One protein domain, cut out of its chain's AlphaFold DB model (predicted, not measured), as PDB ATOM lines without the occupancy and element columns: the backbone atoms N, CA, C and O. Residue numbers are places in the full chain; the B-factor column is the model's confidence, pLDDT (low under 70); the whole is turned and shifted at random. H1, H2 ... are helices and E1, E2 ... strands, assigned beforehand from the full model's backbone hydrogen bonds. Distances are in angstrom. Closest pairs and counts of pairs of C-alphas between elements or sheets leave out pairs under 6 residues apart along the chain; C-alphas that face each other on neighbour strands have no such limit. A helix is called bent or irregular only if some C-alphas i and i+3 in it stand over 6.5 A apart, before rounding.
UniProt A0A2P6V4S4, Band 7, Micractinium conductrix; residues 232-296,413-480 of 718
ATOM      1  N   LEU A 232      42.170  -9.668   3.371       98.12
ATOM      2  CA  LEU A 232      42.222  -8.727   2.251       98.12
ATOM      3  C   LEU A 232      40.833  -8.447   1.672       98.12
ATOM      4  O   LEU A 232      40.550  -7.299   1.334       98.12
ATOM      5  N   ALA A 233      39.992  -9.478   1.547       97.94
ATOM      6  CA  ALA A 233      38.642  -9.380   0.999       97.94
ATOM      7  C   ALA A 233      37.772 -10.585   1.396       97.94
ATOM      8  O   ALA A 233      38.285 -11.629   1.795       97.94
ATOM      9  N   VAL A 234      36.456 -10.445   1.235       97.88
ATOM     10  CA  VAL A 234      35.462 -11.517   1.407       97.88
ATOM     11  C   VAL A 234      34.830 -11.827   0.052       97.88
ATOM     12  O   VAL A 234      34.575 -10.906  -0.728       97.88
ATOM     13  N   ILE A 235      34.593 -13.110  -0.212       97.44
ATOM     14  CA  ILE A 235      33.835 -13.609  -1.361       97.44
ATOM     15  C   ILE A 235      32.373 -13.693  -0.927       97.44
ATOM     16  O   ILE A 235      32.037 -14.486  -0.049       97.44
ATOM     17  N   ASP A 236      31.514 -12.861  -1.506       87.94
ATOM     18  CA  ASP A 236      30.089 -12.772  -1.160       87.94
ATOM     19  C   ASP A 236      29.158 -13.069  -2.340       87.94
ATOM     20  O   ASP A 236      27.955 -12.829  -2.254       87.94
ATOM     21  N   GLN A 237      29.711 -13.623  -3.419       95.81
ATOM     22  CA  GLN A 237      28.970 -14.140  -4.564       95.81
ATOM     23  C   GLN A 237      29.452 -15.554  -4.917       95.81
ATOM     24  O   GLN A 237      30.608 -15.888  -4.624       95.81
ATOM     25  N   PRO A 238      28.616 -16.369  -5.587       97.00
ATOM     26  CA  PRO A 238      28.970 -17.741  -5.920       97.00
ATOM     27  C   PRO A 238      30.195 -17.823  -6.838       97.00
ATOM     28  O   PRO A 238      30.348 -17.048  -7.788       97.00
ATOM     29  N   VAL A 239      31.057 -18.808  -6.587       97.31
ATOM     30  CA  VAL A 239      32.264 -19.080  -7.381       97.31
ATOM     31  C   VAL A 239      32.206 -20.515  -7.899       97.31
ATOM     32  O   VAL A 239      32.357 -21.443  -7.108       97.31
ATOM     33  N   PRO A 240      31.999 -20.738  -9.209       93.50
ATOM     34  CA  PRO A 240      32.005 -22.084  -9.780       93.50
ATOM     35  C   PRO A 240      33.401 -22.725  -9.797       93.50
ATOM     36  O   PRO A 240      34.410 -22.040  -9.962       93.50
ATOM     37  N   VAL A 241      33.465 -24.058  -9.735       91.12
ATOM     38  CA  VAL A 241      34.706 -24.807 -10.023       91.12
ATOM     39  C   VAL A 241      35.206 -24.456 -11.425       91.12
ATOM     40  O   VAL A 241      34.420 -24.329 -12.362       91.12
ATOM     41  N   GLY A 242      36.521 -24.335 -11.597       89.69
ATOM     42  CA  GLY A 242      37.129 -24.108 -12.906       89.69
ATOM     43  C   GLY A 242      37.251 -22.635 -13.311       89.69
ATOM     44  O   GLY A 242      37.986 -22.340 -14.252       89.69
ATOM     45  N   THR A 243      36.597 -21.704 -12.607       92.62
ATOM     46  CA  THR A 243      36.774 -20.264 -12.849       92.62
ATOM     47  C   THR A 243      38.088 -19.756 -12.261       92.62
ATOM     48  O   THR A 243      38.591 -20.285 -11.272       92.62
ATOM     49  N   ASN A 244      38.629 -18.688 -12.838       95.81
ATOM     50  CA  ASN A 244      39.725 -17.906 -12.266       95.81
ATOM     51  C   ASN A 244      39.298 -16.474 -11.904       95.81
ATOM     52  O   ASN A 244      40.136 -15.681 -11.480       95.81
ATOM     53  N   ARG A 245      38.018 -16.125 -12.084       97.06
ATOM     54  CA  ARG A 245      37.454 -14.827 -11.710       97.06
ATOM     55  C   ARG A 245      36.730 -14.966 -10.381       97.06
ATOM     56  O   ARG A 245      35.726 -15.668 -10.304       97.06
ATOM     57  N   ILE A 246      37.239 -14.279  -9.364       97.94
ATOM     58  CA  ILE A 246      36.721 -14.335  -8.001       97.94
ATOM     59  C   ILE A 246      36.030 -13.003  -7.689       97.94
ATOM     60  O   ILE A 246      36.724 -11.985  -7.578       97.94
ATOM     61  N   PRO A 247      34.693 -12.967  -7.588       97.75
ATOM     62  CA  PRO A 247      33.978 -11.798  -7.101       97.75
ATOM     63  C   PRO A 247      34.355 -11.541  -5.641       97.75
ATOM     64  O   PRO A 247      34.478 -12.470  -4.841       97.75
ATOM     65  N   VAL A 248      34.577 -10.275  -5.305       97.88
ATOM     66  CA  VAL A 248      34.958  -9.867  -3.953       97.88
ATOM     67  C   VAL A 248      34.232  -8.593  -3.559       97.88
ATOM     68  O   VAL A 248      34.104  -7.670  -4.362       97.88
ATOM     69  N   ARG A 249      33.854  -8.503  -2.282       96.31
ATOM     70  CA  ARG A 249      33.182  -7.324  -1.722       96.31
ATOM     71  C   ARG A 249      34.000  -6.037  -1.852       96.31
ATOM     72  O   ARG A 249      33.450  -4.949  -1.969       96.31
ATOM     73  N   SER A 250      35.326  -6.147  -1.775       96.19
ATOM     74  CA  SER A 250      36.242  -5.013  -1.906       96.19
ATOM     75  C   SER A 250      37.561  -5.448  -2.525       96.19
ATOM     76  O   SER A 250      38.096  -6.507  -2.198       96.19
ATOM     77  N   THR A 251      38.111  -4.600  -3.389       97.12
ATOM     78  CA  THR A 251      39.435  -4.769  -4.004       97.12
ATOM     79  C   THR A 251      40.489  -3.820  -3.430       97.12
ATOM     80  O   THR A 251      41.648  -3.851  -3.844       97.12
ATOM     81  N   GLN A 252      40.139  -3.012  -2.421       96.81
ATOM     82  CA  GLN A 252      40.980  -1.926  -1.903       96.81
ATOM     83  C   GLN A 252      42.365  -2.394  -1.425       96.81
ATOM     84  O   GLN A 252      43.355  -1.679  -1.608       96.81
ATOM     85  N   ARG A 253      42.459  -3.604  -0.856       96.50
ATOM     86  CA  ARG A 253      43.703  -4.201  -0.332       96.50
ATOM     87  C   ARG A 253      44.376  -5.194  -1.293       96.50
ATOM     88  O   ARG A 253      45.407  -5.756  -0.942       96.50
ATOM     89  N   LEU A 254      43.815  -5.412  -2.484       97.62
ATOM     90  CA  LEU A 254      44.280  -6.404  -3.458       97.62
ATOM     91  C   LEU A 254      45.084  -5.745  -4.583       97.62
ATOM     92  O   LEU A 254      44.723  -4.677  -5.075       97.62
ATOM     93  N   ARG A 255      46.181  -6.375  -5.011       96.81
ATOM     94  CA  ARG A 255      47.051  -5.902  -6.101       96.81
ATOM     95  C   ARG A 255      47.494  -7.081  -6.962       96.81
ATOM     96  O   ARG A 255      47.680  -8.181  -6.444       96.81
ATOM     97  N   ALA A 256      47.699  -6.850  -8.257       97.25
ATOM     98  CA  ALA A 256      48.297  -7.850  -9.138       97.25
ATOM     99  C   ALA A 256      49.681  -8.285  -8.615       97.25
ATOM    100  O   ALA A 256      50.426  -7.488  -8.048       97.25
ATOM    101  N   GLY A 257      50.003  -9.567  -8.763       95.19
ATOM    102  CA  GLY A 257      51.223 -10.197  -8.256       95.19
ATOM    103  C   GLY A 257      51.163 -10.645  -6.791       95.19
ATOM    104  O   GLY A 257      51.966 -11.502  -6.400       95.19
ATOM    105  N   MET A 258      50.208 -10.137  -5.994       97.06
ATOM    106  CA  MET A 258      50.045 -10.547  -4.596       97.06
ATOM    107  C   MET A 258      49.786 -12.040  -4.496       97.06
ATOM    108  O   MET A 258      48.944 -12.593  -5.207       97.06
ATOM    109  N   ARG A 259      50.498 -12.683  -3.574       95.81
ATOM    110  CA  ARG A 259      50.247 -14.068  -3.211       95.81
ATOM    111  C   ARG A 259      49.200 -14.099  -2.102       95.81
ATOM    112  O   ARG A 259      49.332 -13.406  -1.092       95.81
ATOM    113  N   ILE A 260      48.138 -14.855  -2.336       97.81
ATOM    114  CA  ILE A 260      46.953 -14.887  -1.487       97.81
ATOM    115  C   ILE A 260      46.582 -16.320  -1.136       97.81
ATOM    116  O   ILE A 260      46.906 -17.273  -1.852       97.81
ATOM    117  N   ARG A 261      45.862 -16.441  -0.030       96.62
ATOM    118  CA  ARG A 261      45.251 -17.665   0.455       96.62
ATOM    119  C   ARG A 261      43.742 -17.469   0.505       96.62
ATOM    120  O   ARG A 261      43.278 -16.499   1.097       96.62
ATOM    121  N   ILE A 262      43.001 -18.371  -0.122       97.50
ATOM    122  CA  ILE A 262      41.539 -18.386  -0.119       97.50
ATOM    123  C   ILE A 262      41.098 -19.518   0.800       97.50
ATOM    124  O   ILE A 262      41.415 -20.669   0.512       97.50
ATOM    125  N   PHE A 263      40.404 -19.200   1.887       96.88
ATOM    126  CA  PHE A 263      39.756 -20.186   2.751       96.88
ATOM    127  C   PHE A 263      38.284 -20.309   2.378       96.88
ATOM    128  O   PHE A 263      37.659 -19.301   2.038       96.88
ATOM    129  N   VAL A 264      37.739 -21.519   2.468       96.31
ATOM    130  CA  VAL A 264      36.306 -21.781   2.324       96.31
ATOM    131  C   VAL A 264      35.843 -22.559   3.542       96.31
ATOM    132  O   VAL A 264      36.334 -23.650   3.803       96.31
ATOM    133  N   ASN A 265      34.902 -21.976   4.274       93.88
ATOM    134  CA  ASN A 265      34.323 -22.545   5.485       93.88
ATOM    135  C   ASN A 265      32.798 -22.470   5.409       93.88
ATOM    136  O   ASN A 265      32.243 -21.602   4.740       93.88
ATOM    137  N   ASP A 266      32.104 -23.340   6.121       91.19
ATOM    138  CA  ASP A 266      30.657 -23.293   6.318       91.19
ATOM    139  C   ASP A 266      30.279 -23.897   7.682       91.19
ATOM    140  O   ASP A 266      31.144 -24.209   8.503       91.19
ATOM    141  N   VAL A 267      28.983 -24.101   7.924       85.62
ATOM    142  CA  VAL A 267      28.490 -24.738   9.157       85.62
ATOM    143  C   VAL A 267      29.130 -26.105   9.427       85.62
ATOM    144  O   VAL A 267      29.367 -26.446  10.584       85.62
ATOM    145  N   SER A 268      29.489 -26.862   8.379       82.94
ATOM    146  CA  SER A 268      30.124 -28.168   8.547       82.94
ATOM    147  C   SER A 268      31.555 -28.084   9.084       82.94
ATOM    148  O   SER A 268      31.998 -29.000   9.762       82.94
ATOM    149  N   THR A 269      32.228 -26.953   8.869       82.06
ATOM    150  CA  THR A 269      33.611 -26.720   9.318       82.06
ATOM    151  C   THR A 269      33.735 -25.957  10.641       82.06
ATOM    152  O   THR A 269      34.760 -26.048  11.311       82.06
ATOM    153  N   GLU A 270      32.722 -25.170  11.024       70.06
ATOM    154  CA  GLU A 270      32.795 -24.264  12.188       70.06
ATOM    155  C   GLU A 270      32.440 -24.959  13.516       70.06
ATOM    156  O   GLU A 270      33.019 -24.631  14.551       70.06
ATOM    157  N   ASP A 271      31.541 -25.950  13.489       54.12
ATOM    158  CA  ASP A 271      31.068 -26.677  14.679       54.12
ATOM    159  C   ASP A 271      31.708 -28.073  14.845       54.12
ATOM    160  O   ASP A 271      31.248 -28.876  15.655       54.12
ATOM    161  N   SER A 272      32.819 -28.378  14.159       51.78
ATOM    162  CA  SER A 272      33.511 -29.677  14.293       51.78
ATOM    163  C   SER A 272      34.096 -29.931  15.697       51.78
ATOM    164  O   SER A 272      34.717 -30.957  15.962       51.78
ATOM    165  N   GLY A 273      33.977 -28.971  16.625       48.03
ATOM    166  CA  GLY A 273      34.509 -29.034  17.986       48.03
ATOM    167  C   GLY A 273      36.041 -29.002  18.077       48.03
ATOM    168  O   GLY A 273      36.585 -28.982  19.183       48.03
ATOM    169  N   ALA A 274      36.775 -29.000  16.961       49.28
ATOM    170  CA  ALA A 274      38.233 -29.110  16.949       49.28
ATOM    171  C   ALA A 274      38.939 -27.856  17.498       49.28
ATOM    172  O   ALA A 274      39.867 -27.964  18.306       49.28
ATOM    173  N   ASP A 275      38.469 -26.653  17.154       43.88
ATOM    174  CA  ASP A 275      39.120 -25.399  17.563       43.88
ATOM    175  C   ASP A 275      38.836 -25.022  19.038       43.88
ATOM    176  O   ASP A 275      39.698 -24.486  19.747       43.88
ATOM    177  N   SER A 276      37.669 -25.403  19.573       40.59
ATOM    178  CA  SER A 276      37.353 -25.290  21.007       40.59
ATOM    179  C   SER A 276      38.077 -26.356  21.851       40.59
ATOM    180  O   SER A 276      38.515 -26.074  22.970       40.59
ATOM    181  N   ARG A 277      38.286 -27.573  21.324       48.19
ATOM    182  CA  ARG A 277      39.154 -28.608  21.929       48.19
ATOM    183  C   ARG A 277      40.643 -28.223  21.868       48.19
ATOM    184  O   ARG A 277      41.382 -28.496  22.813       48.19
ATOM    185  N   ARG A 278      41.091 -27.518  20.820       47.81
ATOM    186  CA  ARG A 278      42.458 -26.972  20.687       47.81
ATOM    187  C   ARG A 278      42.773 -25.901  21.728       47.81
ATOM    188  O   ARG A 278      43.814 -26.000  22.371       47.81
ATOM    189  N   ARG A 279      41.892 -24.909  21.904       44.75
ATOM    190  CA  ARG A 279      42.049 -23.877  22.949       44.75
ATOM    191  C   ARG A 279      42.118 -24.488  24.346       44.75
ATOM    192  O   ARG A 279      42.933 -24.047  25.146       44.75
ATOM    193  N   ARG A 280      41.331 -25.543  24.593       42.12
ATOM    194  CA  ARG A 280      41.409 -26.325  25.829       42.12
ATOM    195  C   ARG A 280      42.765 -27.009  25.972       42.12
ATOM    196  O   ARG A 280      43.434 -26.696  26.934       42.12
ATOM    197  N   LEU A 281      43.233 -27.808  25.009       40.69
ATOM    198  CA  LEU A 281      44.508 -28.558  25.085       40.69
ATOM    199  C   LEU A 281      45.791 -27.716  25.193       40.69
ATOM    200  O   LEU A 281      46.802 -28.221  25.664       40.69
ATOM    201  N   LEU A 282      45.770 -26.457  24.746       41.38
ATOM    202  CA  LEU A 282      46.897 -25.525  24.898       41.38
ATOM    203  C   LEU A 282      46.837 -24.713  26.203       41.38
ATOM    204  O   LEU A 282      47.762 -23.949  26.482       41.38
ATOM    205  N   SER A 283      45.758 -24.838  26.982       41.25
ATOM    206  CA  SER A 283      45.655 -24.217  28.304       41.25
ATOM    207  C   SER A 283      46.385 -25.061  29.353       41.25
ATOM    208  O   SER A 283      46.430 -26.283  29.253       41.25
ATOM    209  N   ARG A 284      46.957 -24.414  30.375       39.91
ATOM    210  CA  ARG A 284      47.649 -25.101  31.482       39.91
ATOM    211  C   ARG A 284      46.745 -26.053  32.274       39.91
ATOM    212  O   ARG A 284      47.255 -27.003  32.854       39.91
ATOM    213  N   ASP A 285      45.435 -25.821  32.231       38.75
ATOM    214  CA  ASP A 285      44.413 -26.575  32.966       38.75
ATOM    215  C   ASP A 285      43.648 -27.560  32.061       38.75
ATOM    216  O   ASP A 285      42.564 -28.038  32.401       38.75
ATOM    217  N   ALA A 286      44.183 -27.856  30.870       38.84
ATOM    218  CA  ALA A 286      43.569 -28.810  29.960       38.84
ATOM    219  C   ALA A 286      43.621 -30.236  30.517       38.84
ATOM    220  O   ALA A 286      44.695 -30.685  30.924       38.84
ATOM    221  N   PRO A 287      42.539 -31.029  30.416       44.56
ATOM    222  CA  PRO A 287      42.683 -32.471  30.536       44.56
ATOM    223  C   PRO A 287      43.621 -32.974  29.429       44.56
ATOM    224  O   PRO A 287      43.495 -32.554  28.273       44.56
ATOM    225  N   LEU A 288      44.546 -33.876  29.783       46.09
ATOM    226  CA  LEU A 288      45.525 -34.476  28.868       46.09
ATOM    227  C   LEU A 288      44.852 -34.972  27.561       46.09
ATOM    228  O   LEU A 288      43.681 -35.371  27.606       46.09
ATOM    229  N   PRO A 289      45.547 -34.970  26.402       47.88
ATOM    230  CA  PRO A 289      45.091 -35.633  25.174       47.88
ATOM    231  C   PRO A 289      44.558 -37.046  25.451       47.88
ATOM    232  O   PRO A 289      45.071 -37.725  26.335       47.88
ATOM    233  N   ALA A 290      43.549 -37.517  24.707       50.91
ATOM    234  CA  ALA A 290      42.937 -38.834  24.943       50.91
ATOM    235  C   ALA A 290      43.967 -39.980  24.972       50.91
ATOM    236  O   ALA A 290      43.884 -40.835  25.848       50.91
ATOM    237  N   GLN A 291      44.985 -39.910  24.105       50.78
ATOM    238  CA  GLN A 291      46.115 -40.849  24.053       50.78
ATOM    239  C   GLN A 291      46.974 -40.860  25.325       50.78
ATOM    240  O   GLN A 291      47.634 -41.851  25.594       50.78
ATOM    241  N   LEU A 292      46.997 -39.761  26.088       52.69
ATOM    242  CA  LEU A 292      47.707 -39.650  27.364       52.69
ATOM    243  C   LEU A 292      46.800 -39.949  28.570       52.69
ATOM    244  O   LEU A 292      47.298 -40.337  29.624       52.69
ATOM    245  N   ARG A 293      45.473 -39.789  28.437       56.53
ATOM    246  CA  ARG A 293      44.509 -40.119  29.505       56.53
ATOM    247  C   ARG A 293      44.484 -41.615  29.819       56.53
ATOM    248  O   ARG A 293      44.270 -41.977  30.969       56.53
ATOM    249  N   SER A 294      44.741 -42.464  28.823       51.03
ATOM    250  CA  SER A 294      44.846 -43.920  28.983       51.03
ATOM    251  C   SER A 294      46.157 -44.385  29.628       51.03
ATOM    252  O   SER A 294      46.236 -45.528  30.070       51.03
ATOM    253  N   LEU A 295      47.184 -43.529  29.718       56.25
ATOM    254  CA  LEU A 295      48.522 -43.941  30.163       56.25
ATOM    255  C   LEU A 295      48.687 -43.995  31.685       56.25
ATOM    256  O   LEU A 295      49.694 -44.515  32.155       56.25
ATOM    257  N   ASN A 296      47.732 -43.457  32.455       53.09
ATOM    258  CA  ASN A 296      47.746 -43.435  33.925       53.09
ATOM    259  C   ASN A 296      49.109 -43.018  34.538       53.09
ATOM    260  O   ASN A 296      49.496 -43.479  35.611       53.09
ATOM    261  N   ALA A 413      26.865 -35.678   6.659       85.38
ATOM    262  CA  ALA A 413      26.887 -34.218   6.579       85.38
ATOM    263  C   ALA A 413      25.640 -33.647   5.874       85.38
ATOM    264  O   ALA A 413      25.217 -34.141   4.825       85.38
ATOM    265  N   ALA A 414      25.045 -32.595   6.446       86.50
ATOM    266  CA  ALA A 414      23.806 -32.025   5.930       86.50
ATOM    267  C   ALA A 414      23.936 -31.656   4.440       86.50
ATOM    268  O   ALA A 414      24.962 -31.129   3.996       86.50
ATOM    269  N   VAL A 415      22.896 -31.938   3.653       89.00
ATOM    270  CA  VAL A 415      22.895 -31.675   2.206       89.00
ATOM    271  C   VAL A 415      23.190 -30.197   1.936       89.00
ATOM    272  O   VAL A 415      22.669 -29.310   2.606       89.00
ATOM    273  N   GLY A 416      24.041 -29.931   0.944       90.12
ATOM    274  CA  GLY A 416      24.452 -28.573   0.574       90.12
ATOM    275  C   GLY A 416      25.649 -28.026   1.360       90.12
ATOM    276  O   GLY A 416      26.208 -27.007   0.953       90.12
ATOM    277  N   THR A 417      26.095 -28.710   2.418       91.94
ATOM    278  CA  THR A 417      27.322 -28.341   3.143       91.94
ATOM    279  C   THR A 417      28.596 -28.650   2.353       91.94
ATOM    280  O   THR A 417      28.595 -29.417   1.384       91.94
ATOM    281  N   LEU A 418      29.706 -28.050   2.778       92.69
ATOM    282  CA  LEU A 418      31.041 -28.265   2.233       92.69
ATOM    283  C   LEU A 418      31.497 -29.717   2.396       92.69
ATOM    284  O   LEU A 418      31.961 -30.310   1.420       92.69
ATOM    285  N   ALA A 419      31.300 -30.310   3.577       91.75
ATOM    286  CA  ALA A 419      31.578 -31.727   3.809       91.75
ATOM    287  C   ALA A 419      30.748 -32.632   2.879       91.75
ATOM    288  O   ALA A 419      31.310 -33.491   2.197       91.75
ATOM    289  N   ALA A 420      29.439 -32.379   2.745       92.94
ATOM    290  CA  ALA A 420      28.595 -33.137   1.819       92.94
ATOM    291  C   ALA A 420      29.094 -33.024   0.372       92.94
ATOM    292  O   ALA A 420      29.205 -34.027  -0.338       92.94
ATOM    293  N   TRP A 421      29.461 -31.815  -0.070       95.12
ATOM    294  CA  TRP A 421      30.024 -31.608  -1.400       95.12
ATOM    295  C   TRP A 421      31.321 -32.397  -1.586       95.12
ATOM    296  O   TRP A 421      31.447 -33.105  -2.582       95.12
ATOM    297  N   LEU A 422      32.265 -32.355  -0.645       95.06
ATOM    298  CA  LEU A 422      33.515 -33.117  -0.749       95.06
ATOM    299  C   LEU A 422      33.270 -34.618  -0.962       95.06
ATOM    300  O   LEU A 422      33.972 -35.236  -1.764       95.06
ATOM    301  N   TYR A 423      32.197 -35.153  -0.383       96.12
ATOM    302  CA  TYR A 423      31.743 -36.533  -0.555       96.12
ATOM    303  C   TYR A 423      30.698 -36.729  -1.662       96.12
ATOM    304  O   TYR A 423      29.852 -37.623  -1.626       96.12
ATOM    305  N   GLY A 424      30.811 -35.944  -2.731       94.56
ATOM    306  CA  GLY A 424      30.002 -36.163  -3.927       94.56
ATOM    307  C   GLY A 424      28.569 -35.658  -3.786       94.56
ATOM    308  O   GLY A 424      27.716 -36.170  -4.484       94.56
ATOM    309  N   ASP A 425      28.309 -34.692  -2.902       94.50
ATOM    310  CA  ASP A 425      26.948 -34.318  -2.485       94.50
ATOM    311  C   ASP A 425      26.249 -35.516  -1.795       94.50
ATOM    312  O   ASP A 425      25.103 -35.840  -2.086       94.50
ATOM    313  N   ASN A 426      26.984 -36.178  -0.885       93.38
ATOM    314  CA  ASN A 426      26.612 -37.418  -0.179       93.38
ATOM    315  C   ASN A 426      26.376 -38.643  -1.086       93.38
ATOM    316  O   ASN A 426      25.597 -39.534  -0.753       93.38
ATOM    317  N   LEU A 427      27.060 -38.732  -2.234       94.62
ATOM    318  CA  LEU A 427      27.054 -39.958  -3.051       94.62
ATOM    319  C   LEU A 427      27.653 -41.160  -2.305       94.62
ATOM    320  O   LEU A 427      27.331 -42.310  -2.616       94.62
ATOM    321  N   VAL A 428      28.539 -40.899  -1.351       93.88
ATOM    322  CA  VAL A 428      29.089 -41.863  -0.393       93.88
ATOM    323  C   VAL A 428      28.990 -41.271   1.011       93.88
ATOM    324  O   VAL A 428      28.652 -40.092   1.151       93.88
ATOM    325  N   ASP A 429      29.301 -42.077   2.026       92.19
ATOM    326  CA  ASP A 429      29.326 -41.620   3.412       92.19
ATOM    327  C   ASP A 429      30.224 -40.383   3.567       92.19
ATOM    328  O   ASP A 429      31.404 -40.391   3.207       92.19
ATOM    329  N   SER A 430      29.632 -39.311   4.084       89.88
ATOM    330  CA  SER A 430      30.289 -38.037   4.347       89.88
ATOM    331  C   SER A 430      30.675 -37.850   5.807       89.88
ATOM    332  O   SER A 430      31.124 -36.769   6.181       89.88
ATOM    333  N   GLY A 431      30.527 -38.898   6.618       82.75
ATOM    334  CA  GLY A 431      30.861 -38.906   8.028       82.75
ATOM    335  C   GLY A 431      29.931 -38.035   8.861       82.75
ATOM    336  O   GLY A 431      29.083 -37.282   8.368       82.75
ATOM    337  N   ARG A 432      30.094 -38.141  10.177       73.44
ATOM    338  CA  ARG A 432      29.295 -37.376  11.137       73.44
ATOM    339  C   ARG A 432      29.904 -35.995  11.326       73.44
ATOM    340  O   ARG A 432      31.096 -35.847  11.542       73.44
ATOM    341  N   HIS A 433      29.080 -34.956  11.343       63.56
ATOM    342  CA  HIS A 433      29.566 -33.591  11.572       63.56
ATOM    343  C   HIS A 433      30.394 -33.443  12.874       63.56
ATOM    344  O   HIS A 433      31.418 -32.760  12.896       63.56
ATOM    345  N   SER A 434      30.029 -34.179  13.928       59.91
ATOM    346  CA  SER A 434      30.741 -34.205  15.213       59.91
ATOM    347  C   SER A 434      32.080 -34.963  15.211       59.91
ATOM    348  O   SER A 434      32.846 -34.822  16.172       59.91
ATOM    349  N   SER A 435      32.387 -35.745  14.167       61.84
ATOM    350  CA  SER A 435      33.591 -36.590  14.091       61.84
ATOM    351  C   SER A 435      34.808 -35.899  13.464       61.84
ATOM    352  O   SER A 435      35.847 -36.538  13.302       61.84
ATOM    353  N   GLY A 436      34.717 -34.598  13.153       65.56
ATOM    354  CA  GLY A 436      35.847 -33.836  12.604       65.56
ATOM    355  C   GLY A 436      36.201 -34.249  11.176       65.56
ATOM    356  O   GLY A 436      37.369 -34.419  10.849       65.56
ATOM    357  N   VAL A 437      35.188 -34.468  10.332       75.44
ATOM    358  CA  VAL A 437      35.376 -34.896   8.935       75.44
ATOM    359  C   VAL A 437      36.172 -33.865   8.131       75.44
ATOM    360  O   VAL A 437      37.047 -34.236   7.352       75.44
ATOM    361  N   VAL A 438      35.834 -32.585   8.301       81.19
ATOM    362  CA  VAL A 438      36.535 -31.441   7.713       81.19
ATOM    363  C   VAL A 438      36.512 -30.317   8.733       81.19
ATOM    364  O   VAL A 438      35.440 -29.831   9.102       81.19
ATOM    365  N   ASP A 439      37.683 -29.894   9.178       83.31
ATOM    366  CA  ASP A 439      37.819 -28.811  10.139       83.31
ATOM    367  C   ASP A 439      37.897 -27.440   9.456       83.31
ATOM    368  O   ASP A 439      38.221 -27.286   8.271       83.31
ATOM    369  N   LYS A 440      37.633 -26.399  10.250       86.31
ATOM    370  CA  LYS A 440      37.835 -25.008   9.847       86.31
ATOM    371  C   LYS A 440      39.222 -24.806   9.229       86.31
ATOM    372  O   LYS A 440      40.256 -25.149   9.812       86.31
ATOM    373  N   ASP A 441      39.214 -24.134   8.085       90.81
ATOM    374  CA  ASP A 441      40.346 -23.732   7.254       90.81
ATOM    375  C   ASP A 441      40.992 -24.838   6.404       90.81
ATOM    376  O   ASP A 441      41.919 -24.525   5.652       90.81
ATOM    377  N   GLU A 442      40.555 -26.100   6.487       89.69
ATOM    378  CA  GLU A 442      41.191 -27.216   5.763       89.69
ATOM    379  C   GLU A 442      40.950 -27.166   4.247       89.69
ATOM    380  O   GLU A 442      41.838 -27.489   3.451       89.69
ATOM    381  N   VAL A 443      39.783 -26.667   3.821       93.81
ATOM    382  CA  VAL A 443      39.516 -26.375   2.409       93.81
ATOM    383  C   VAL A 443      40.057 -24.992   2.076       93.81
ATOM    384  O   VAL A 443      39.428 -23.949   2.269       93.81
ATOM    385  N   VAL A 444      41.279 -24.995   1.567       93.69
ATOM    386  CA  VAL A 444      42.049 -23.785   1.299       93.69
ATOM    387  C   VAL A 444      42.661 -23.835  -0.087       93.69
ATOM    388  O   VAL A 444      42.833 -24.905  -0.648       93.69
ATOM    389  N   MET A 445      43.009 -22.688  -0.659       93.06
ATOM    390  CA  MET A 445      43.802 -22.600  -1.879       93.06
ATOM    391  C   MET A 445      44.833 -21.490  -1.782       93.06
ATOM    392  O   MET A 445      44.556 -20.412  -1.265       93.06
ATOM    393  N   THR A 446      46.021 -21.732  -2.331       94.38
ATOM    394  CA  THR A 446      47.054 -20.702  -2.483       94.38
ATOM    395  C   THR A 446      47.252 -20.355  -3.955       94.38
ATOM    396  O   THR A 446      47.309 -21.242  -4.811       94.38
ATOM    397  N   CYS A 447      47.324 -19.063  -4.273       95.44
ATOM    398  CA  CYS A 447      47.445 -18.583  -5.651       95.44
ATOM    399  C   CYS A 447      48.023 -17.164  -5.717       95.44
ATOM    400  O   CYS A 447      48.343 -16.550  -4.695       95.44
ATOM    401  N   ARG A 448      48.183 -16.639  -6.936       96.25
ATOM    402  CA  ARG A 448      48.530 -15.232  -7.163       96.25
ATOM    403  C   ARG A 448      47.369 -14.488  -7.799       96.25
ATOM    404  O   ARG A 448      46.727 -15.015  -8.703       96.25
ATOM    405  N   VAL A 449      47.166 -13.243  -7.384       98.38
ATOM    406  CA  VAL A 449      46.288 -12.298  -8.080       98.38
ATOM    407  C   VAL A 449      46.942 -11.937  -9.411       98.38
ATOM    408  O   VAL A 449      48.037 -11.381  -9.428       98.38
ATOM    409  N   SER A 450      46.302 -12.257 -10.530       98.00
ATOM    410  CA  SER A 450      46.788 -11.903 -11.868       98.00
ATOM    411  C   SER A 450      46.309 -10.517 -12.300       98.00
ATOM    412  O   SER A 450      47.074  -9.774 -12.907       98.00
ATOM    413  N   ALA A 451      45.086 -10.130 -11.929       98.19
ATOM    414  CA  ALA A 451      44.538  -8.798 -12.174       98.19
ATOM    415  C   ALA A 451      43.487  -8.424 -11.123       98.19
ATOM    416  O   ALA A 451      42.910  -9.288 -10.462       98.19
ATOM    417  N   VAL A 452      43.217  -7.127 -10.995       98.50
ATOM    418  CA  VAL A 452      42.181  -6.579 -10.114       98.50
ATOM    419  C   VAL A 452      41.216  -5.768 -10.969       98.50
ATOM    420  O   VAL A 452      41.648  -4.879 -11.697       98.50
ATOM    421  N   GLY A 453      39.929  -6.099 -10.905       96.38
ATOM    422  CA  GLY A 453      38.856  -5.359 -11.564       96.38
ATOM    423  C   GLY A 453      37.944  -4.661 -10.557       96.38
ATOM    424  O   GLY A 453      38.190  -4.675  -9.351       96.38
ATOM    425  N   ASN A 454      36.862  -4.056 -11.043       95.12
ATOM    426  CA  ASN A 454      35.841  -3.490 -10.164       95.12
ATOM    427  C   ASN A 454      34.977  -4.619  -9.567       95.12
ATOM    428  O   ASN A 454      34.247  -5.281 -10.304       95.12
ATOM    429  N   GLY A 455      35.097  -4.873  -8.259       95.94
ATOM    430  CA  GLY A 455      34.337  -5.917  -7.552       95.94
ATOM    431  C   GLY A 455      34.788  -7.365  -7.808       95.94
ATOM    432  O   GLY A 455      34.076  -8.305  -7.465       95.94
ATOM    433  N   TYR A 456      35.952  -7.584  -8.429       97.69
ATOM    434  CA  TYR A 456      36.504  -8.929  -8.628       97.69
ATOM    435  C   TYR A 456      38.031  -8.924  -8.748       97.69
ATOM    436  O   TYR A 456      38.647  -7.909  -9.081       97.69
ATOM    437  N   ILE A 457      38.639 -10.091  -8.554       98.38
ATOM    438  CA  ILE A 457      40.025 -10.377  -8.940       98.38
ATOM    439  C   ILE A 457      40.077 -11.495  -9.977       98.38
ATOM    440  O   ILE A 457      39.192 -12.348 -10.035       98.38
ATOM    441  N   LEU A 458      41.132 -11.501 -10.784       98.44
ATOM    442  CA  LEU A 458      41.560 -12.689 -11.511       98.44
ATOM    443  C   LEU A 458      42.696 -13.354 -10.732       98.44
ATOM    444  O   LEU A 458      43.560 -12.664 -10.184       98.44
ATOM    445  N   ILE A 459      42.707 -14.682 -10.694       97.38
ATOM    446  CA  ILE A 459      43.784 -15.486 -10.107       97.38
ATOM    447  C   ILE A 459      44.551 -16.260 -11.186       97.38
ATOM    448  O   ILE A 459      44.085 -16.442 -12.312       97.38
ATOM    449  N   ASP A 460      45.773 -16.682 -10.866       94.00
ATOM    450  CA  ASP A 460      46.718 -17.298 -11.810       94.00
ATOM    451  C   ASP A 460      46.414 -18.762 -12.177       94.00
ATOM    452  O   ASP A 460      47.189 -19.392 -12.899       94.00
ATOM    453  N   ARG A 461      45.307 -19.311 -11.670       91.56
ATOM    454  CA  ARG A 461      44.849 -20.679 -11.920       91.56
ATOM    455  C   ARG A 461      43.354 -20.811 -11.622       91.56
ATOM    456  O   ARG A 461      42.764 -19.931 -11.009       91.56
ATOM    457  N   ALA A 462      42.751 -21.912 -12.050       91.50
ATOM    458  CA  ALA A 462      41.342 -22.180 -11.798       91.50
ATOM    459  C   ALA A 462      41.081 -22.657 -10.357       91.50
ATOM    460  O   ALA A 462      41.904 -23.374  -9.784       91.50
ATOM    461  N   MET A 463      39.918 -22.306  -9.807       92.56
ATOM    462  CA  MET A 463      39.425 -22.803  -8.522       92.56
ATOM    463  C   MET A 463      39.154 -24.317  -8.587       92.56
ATOM    464  O   MET A 463      38.377 -24.747  -9.446       92.56
ATOM    465  N   PRO A 464      39.750 -25.136  -7.697       92.12
ATOM    466  CA  PRO A 464      39.523 -26.583  -7.674       92.12
ATOM    467  C   PRO A 464      38.226 -26.985  -6.950       92.12
ATOM    468  O   PRO A 464      37.754 -28.107  -7.113       92.12
ATOM    469  N   PHE A 465      37.630 -26.068  -6.189       93.50
ATOM    470  CA  PHE A 465      36.371 -26.235  -5.459       93.50
ATOM    471  C   PHE A 465      35.519 -24.961  -5.578       93.50
ATOM    472  O   PHE A 465      36.070 -23.888  -5.839       93.50
ATOM    473  N   PRO A 466      34.184 -25.055  -5.440       95.62
ATOM    474  CA  PRO A 466      33.319 -23.896  -5.545       95.62
ATOM    475  C   PRO A 466      33.280 -23.105  -4.232       95.62
ATOM    476  O   PRO A 466      33.704 -23.586  -3.183       95.62
ATOM    477  N   VAL A 467      32.694 -21.911  -4.282       97.50
ATOM    478  CA  VAL A 467      32.167 -21.206  -3.105       97.50
ATOM    479  C   VAL A 467      30.669 -21.024  -3.332       97.50
ATOM    480  O   VAL A 467      30.287 -20.284  -4.236       97.50
ATOM    481  N   LYS A 468      29.829 -21.727  -2.563       96.56
ATOM    482  CA  LYS A 468      28.360 -21.673  -2.665       96.56
ATOM    483  C   LYS A 468      27.789 -20.725  -1.604       96.56
ATOM    484  O   LYS A 468      27.329 -21.163  -0.549       96.56
ATOM    485  N   THR A 469      27.877 -19.417  -1.833       93.75
ATOM    486  CA  THR A 469      27.444 -18.400  -0.851       93.75
ATOM    487  C   THR A 469      25.951 -18.480  -0.530       93.75
ATOM    488  O   THR A 469      25.543 -18.225   0.598       93.75
ATOM    489  N   GLU A 470      25.142 -18.903  -1.499       93.00
ATOM    490  CA  GLU A 470      23.712 -19.189  -1.375       93.00
ATOM    491  C   GLU A 470      23.407 -20.367  -0.433       93.00
ATOM    492  O   GLU A 470      22.340 -20.410   0.168       93.00
ATOM    493  N   ALA A 471      24.363 -21.286  -0.260       90.44
ATOM    494  CA  ALA A 471      24.295 -22.402   0.682       90.44
ATOM    495  C   ALA A 471      24.979 -22.078   2.026       90.44
ATOM    496  O   ALA A 471      25.249 -22.971   2.825       90.44
ATOM    497  N   GLY A 472      25.306 -20.804   2.275       91.31
ATOM    498  CA  GLY A 472      25.941 -20.355   3.513       91.31
ATOM    499  C   GLY A 472      27.456 -20.565   3.579       91.31
ATOM    500  O   GLY A 472      28.043 -20.341   4.639       91.31
ATOM    501  N   TRP A 473      28.110 -20.956   2.477       95.25
ATOM    502  CA  TRP A 473      29.569 -21.077   2.443       95.25
ATOM    503  C   TRP A 473      30.213 -19.692   2.450       95.25
ATOM    504  O   TRP A 473      29.781 -18.766   1.761       95.25
ATOM    505  N   ARG A 474      31.291 -19.558   3.212       94.06
ATOM    506  CA  ARG A 474      32.014 -18.314   3.452       94.06
ATOM    507  C   ARG A 474      33.409 -18.430   2.867       94.06
ATOM    508  O   ARG A 474      34.231 -19.202   3.356       94.06
ATOM    509  N   GLY A 475      33.676 -17.645   1.827       96.81
ATOM    510  CA  GLY A 475      35.011 -17.502   1.259       96.81
ATOM    511  C   GLY A 475      35.721 -16.264   1.804       96.81
ATOM    512  O   GLY A 475      35.180 -15.159   1.725       96.81
ATOM    513  N   SER A 476      36.944 -16.410   2.310       97.69
ATOM    514  CA  SER A 476      37.783 -15.275   2.716       97.69
ATOM    515  C   SER A 476      39.145 -15.310   2.033       97.69
ATOM    516  O   SER A 476      39.737 -16.368   1.826       97.69
ATOM    517  N   ILE A 477      39.652 -14.134   1.667       98.50
ATOM    518  CA  ILE A 477      40.940 -13.971   0.992       98.50
ATOM    519  C   ILE A 477      41.901 -13.289   1.946       98.50
ATOM    520  O   ILE A 477      41.653 -12.167   2.379       98.50
ATOM    521  N   HIS A 478      43.020 -13.943   2.232       98.00
ATOM    522  CA  HIS A 478      44.057 -13.462   3.134       98.00
ATOM    523  C   HIS A 478      45.387 -13.320   2.398       98.00
ATOM    524  O   HIS A 478      45.647 -14.014   1.413       98.00
ATOM    525  N   ILE A 479      46.261 -12.441   2.887       97.00
ATOM    526  CA  ILE A 479      47.648 -12.405   2.424       97.00
ATOM    527  C   ILE A 479      48.345 -13.721   2.786       97.00
ATOM    528  O   ILE A 479      48.275 -14.193   3.925       97.00
ATOM    529  N   GLU A 480      49.016 -14.336   1.813       94.81
ATOM    530  CA  GLU A 480      49.812 -15.530   2.075       94.81
ATOM    531  C   GLU A 480      51.212 -15.120   2.543       94.81
ATOM    532  O   GLU A 480      51.951 -14.458   1.815       94.81
TER     533      GLU A 480
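Overview. This is residues 232 to 296 and 413 to 480 of the 718 residues of the protein "Band 7" of Micractinium conductrix (UniProt A0A2P6V4S4). A strongly twisted antiparallel sheet curls like part of a barrel and folds back on itself, E1, E6 and E3 facing E5 and E2, with the bent strand E4 as the hinge. From this body a thin arm with H2 and H3 makes the length, and its residues 290 to 296 stick out free; H4 packs on H1 beyond the sheet. The printed part has 133 residues, with six named strands and four named helices in the order E1 E2 E3 H1 H2 H3 H4 E4 E5 E6, and the sheet's order is E1 E6 E3 E4 E5 E2. The class is mixed, helices and strands, with 55 residues in named elements, under half. The whole is loose, with a radius of gyration of the C-alphas of 17.6 A and spans of 59 by 38 by 20 A.

Arrangement. E1, residues 232 to 235, is an edge strand, antiparallel to E6, residues 474 to 479, with N 235 and O 475 2.9 A apart. E6 is antiparallel to E3, residues 259 to 265, with N 263 and O 476 2.9 A apart. E3 is antiparallel to E4, residues 444 to 453, with N 262 and O 445 2.8 A apart. E4 bends by 78 degrees at residue 450. It forms a hairpin with E5, residues 456 to 459, where N 453 and O 456 are 2.9 A apart. E5 is antiparallel to the other edge strand, E2, residues 245 to 247, with N 246 and O 457 2.8 A apart. The closest C-alphas of E1 and E2, those of Ile 235 and Pro 247, are 6.0 A apart. H1, residues 267 to 270, and H4, residues 418 to 422, touch, their closest C-alphas being those of Ser 268 and Ala 419, 6.1 A apart. H2, residues 274 to 281, and H3, residues 290 to 293, touch no helix; neither is on the sheet, nor are H1 and H4. In H2 and H4 every O i to N i+4 pair is within hydrogen-bond range; H1 and H3 are too short for such a pair.

Along the chain. E1 begins at C-alpha 232 (42.222, -8.727, 2.251). E3 is 20.0 A long, H2 10.3 A, E4 22.7 A and E6 16.7 A. E6 ends at C-alpha 479 (47.648, -12.405, 2.424).

Size, cuts and confidence. The C-alphas of Asn 296 and Asn 454 are the farthest apart, 60.7 A. Residues 297 to 412 are cut out, with 35.6 A between C-alphas 296 and 413. The links E2 to E3, H4 to E4 and E5 to E6 are long. The mean pLDDT of the printed part is 83.4; residues 271 to 296 and 433 to 436 are under 70.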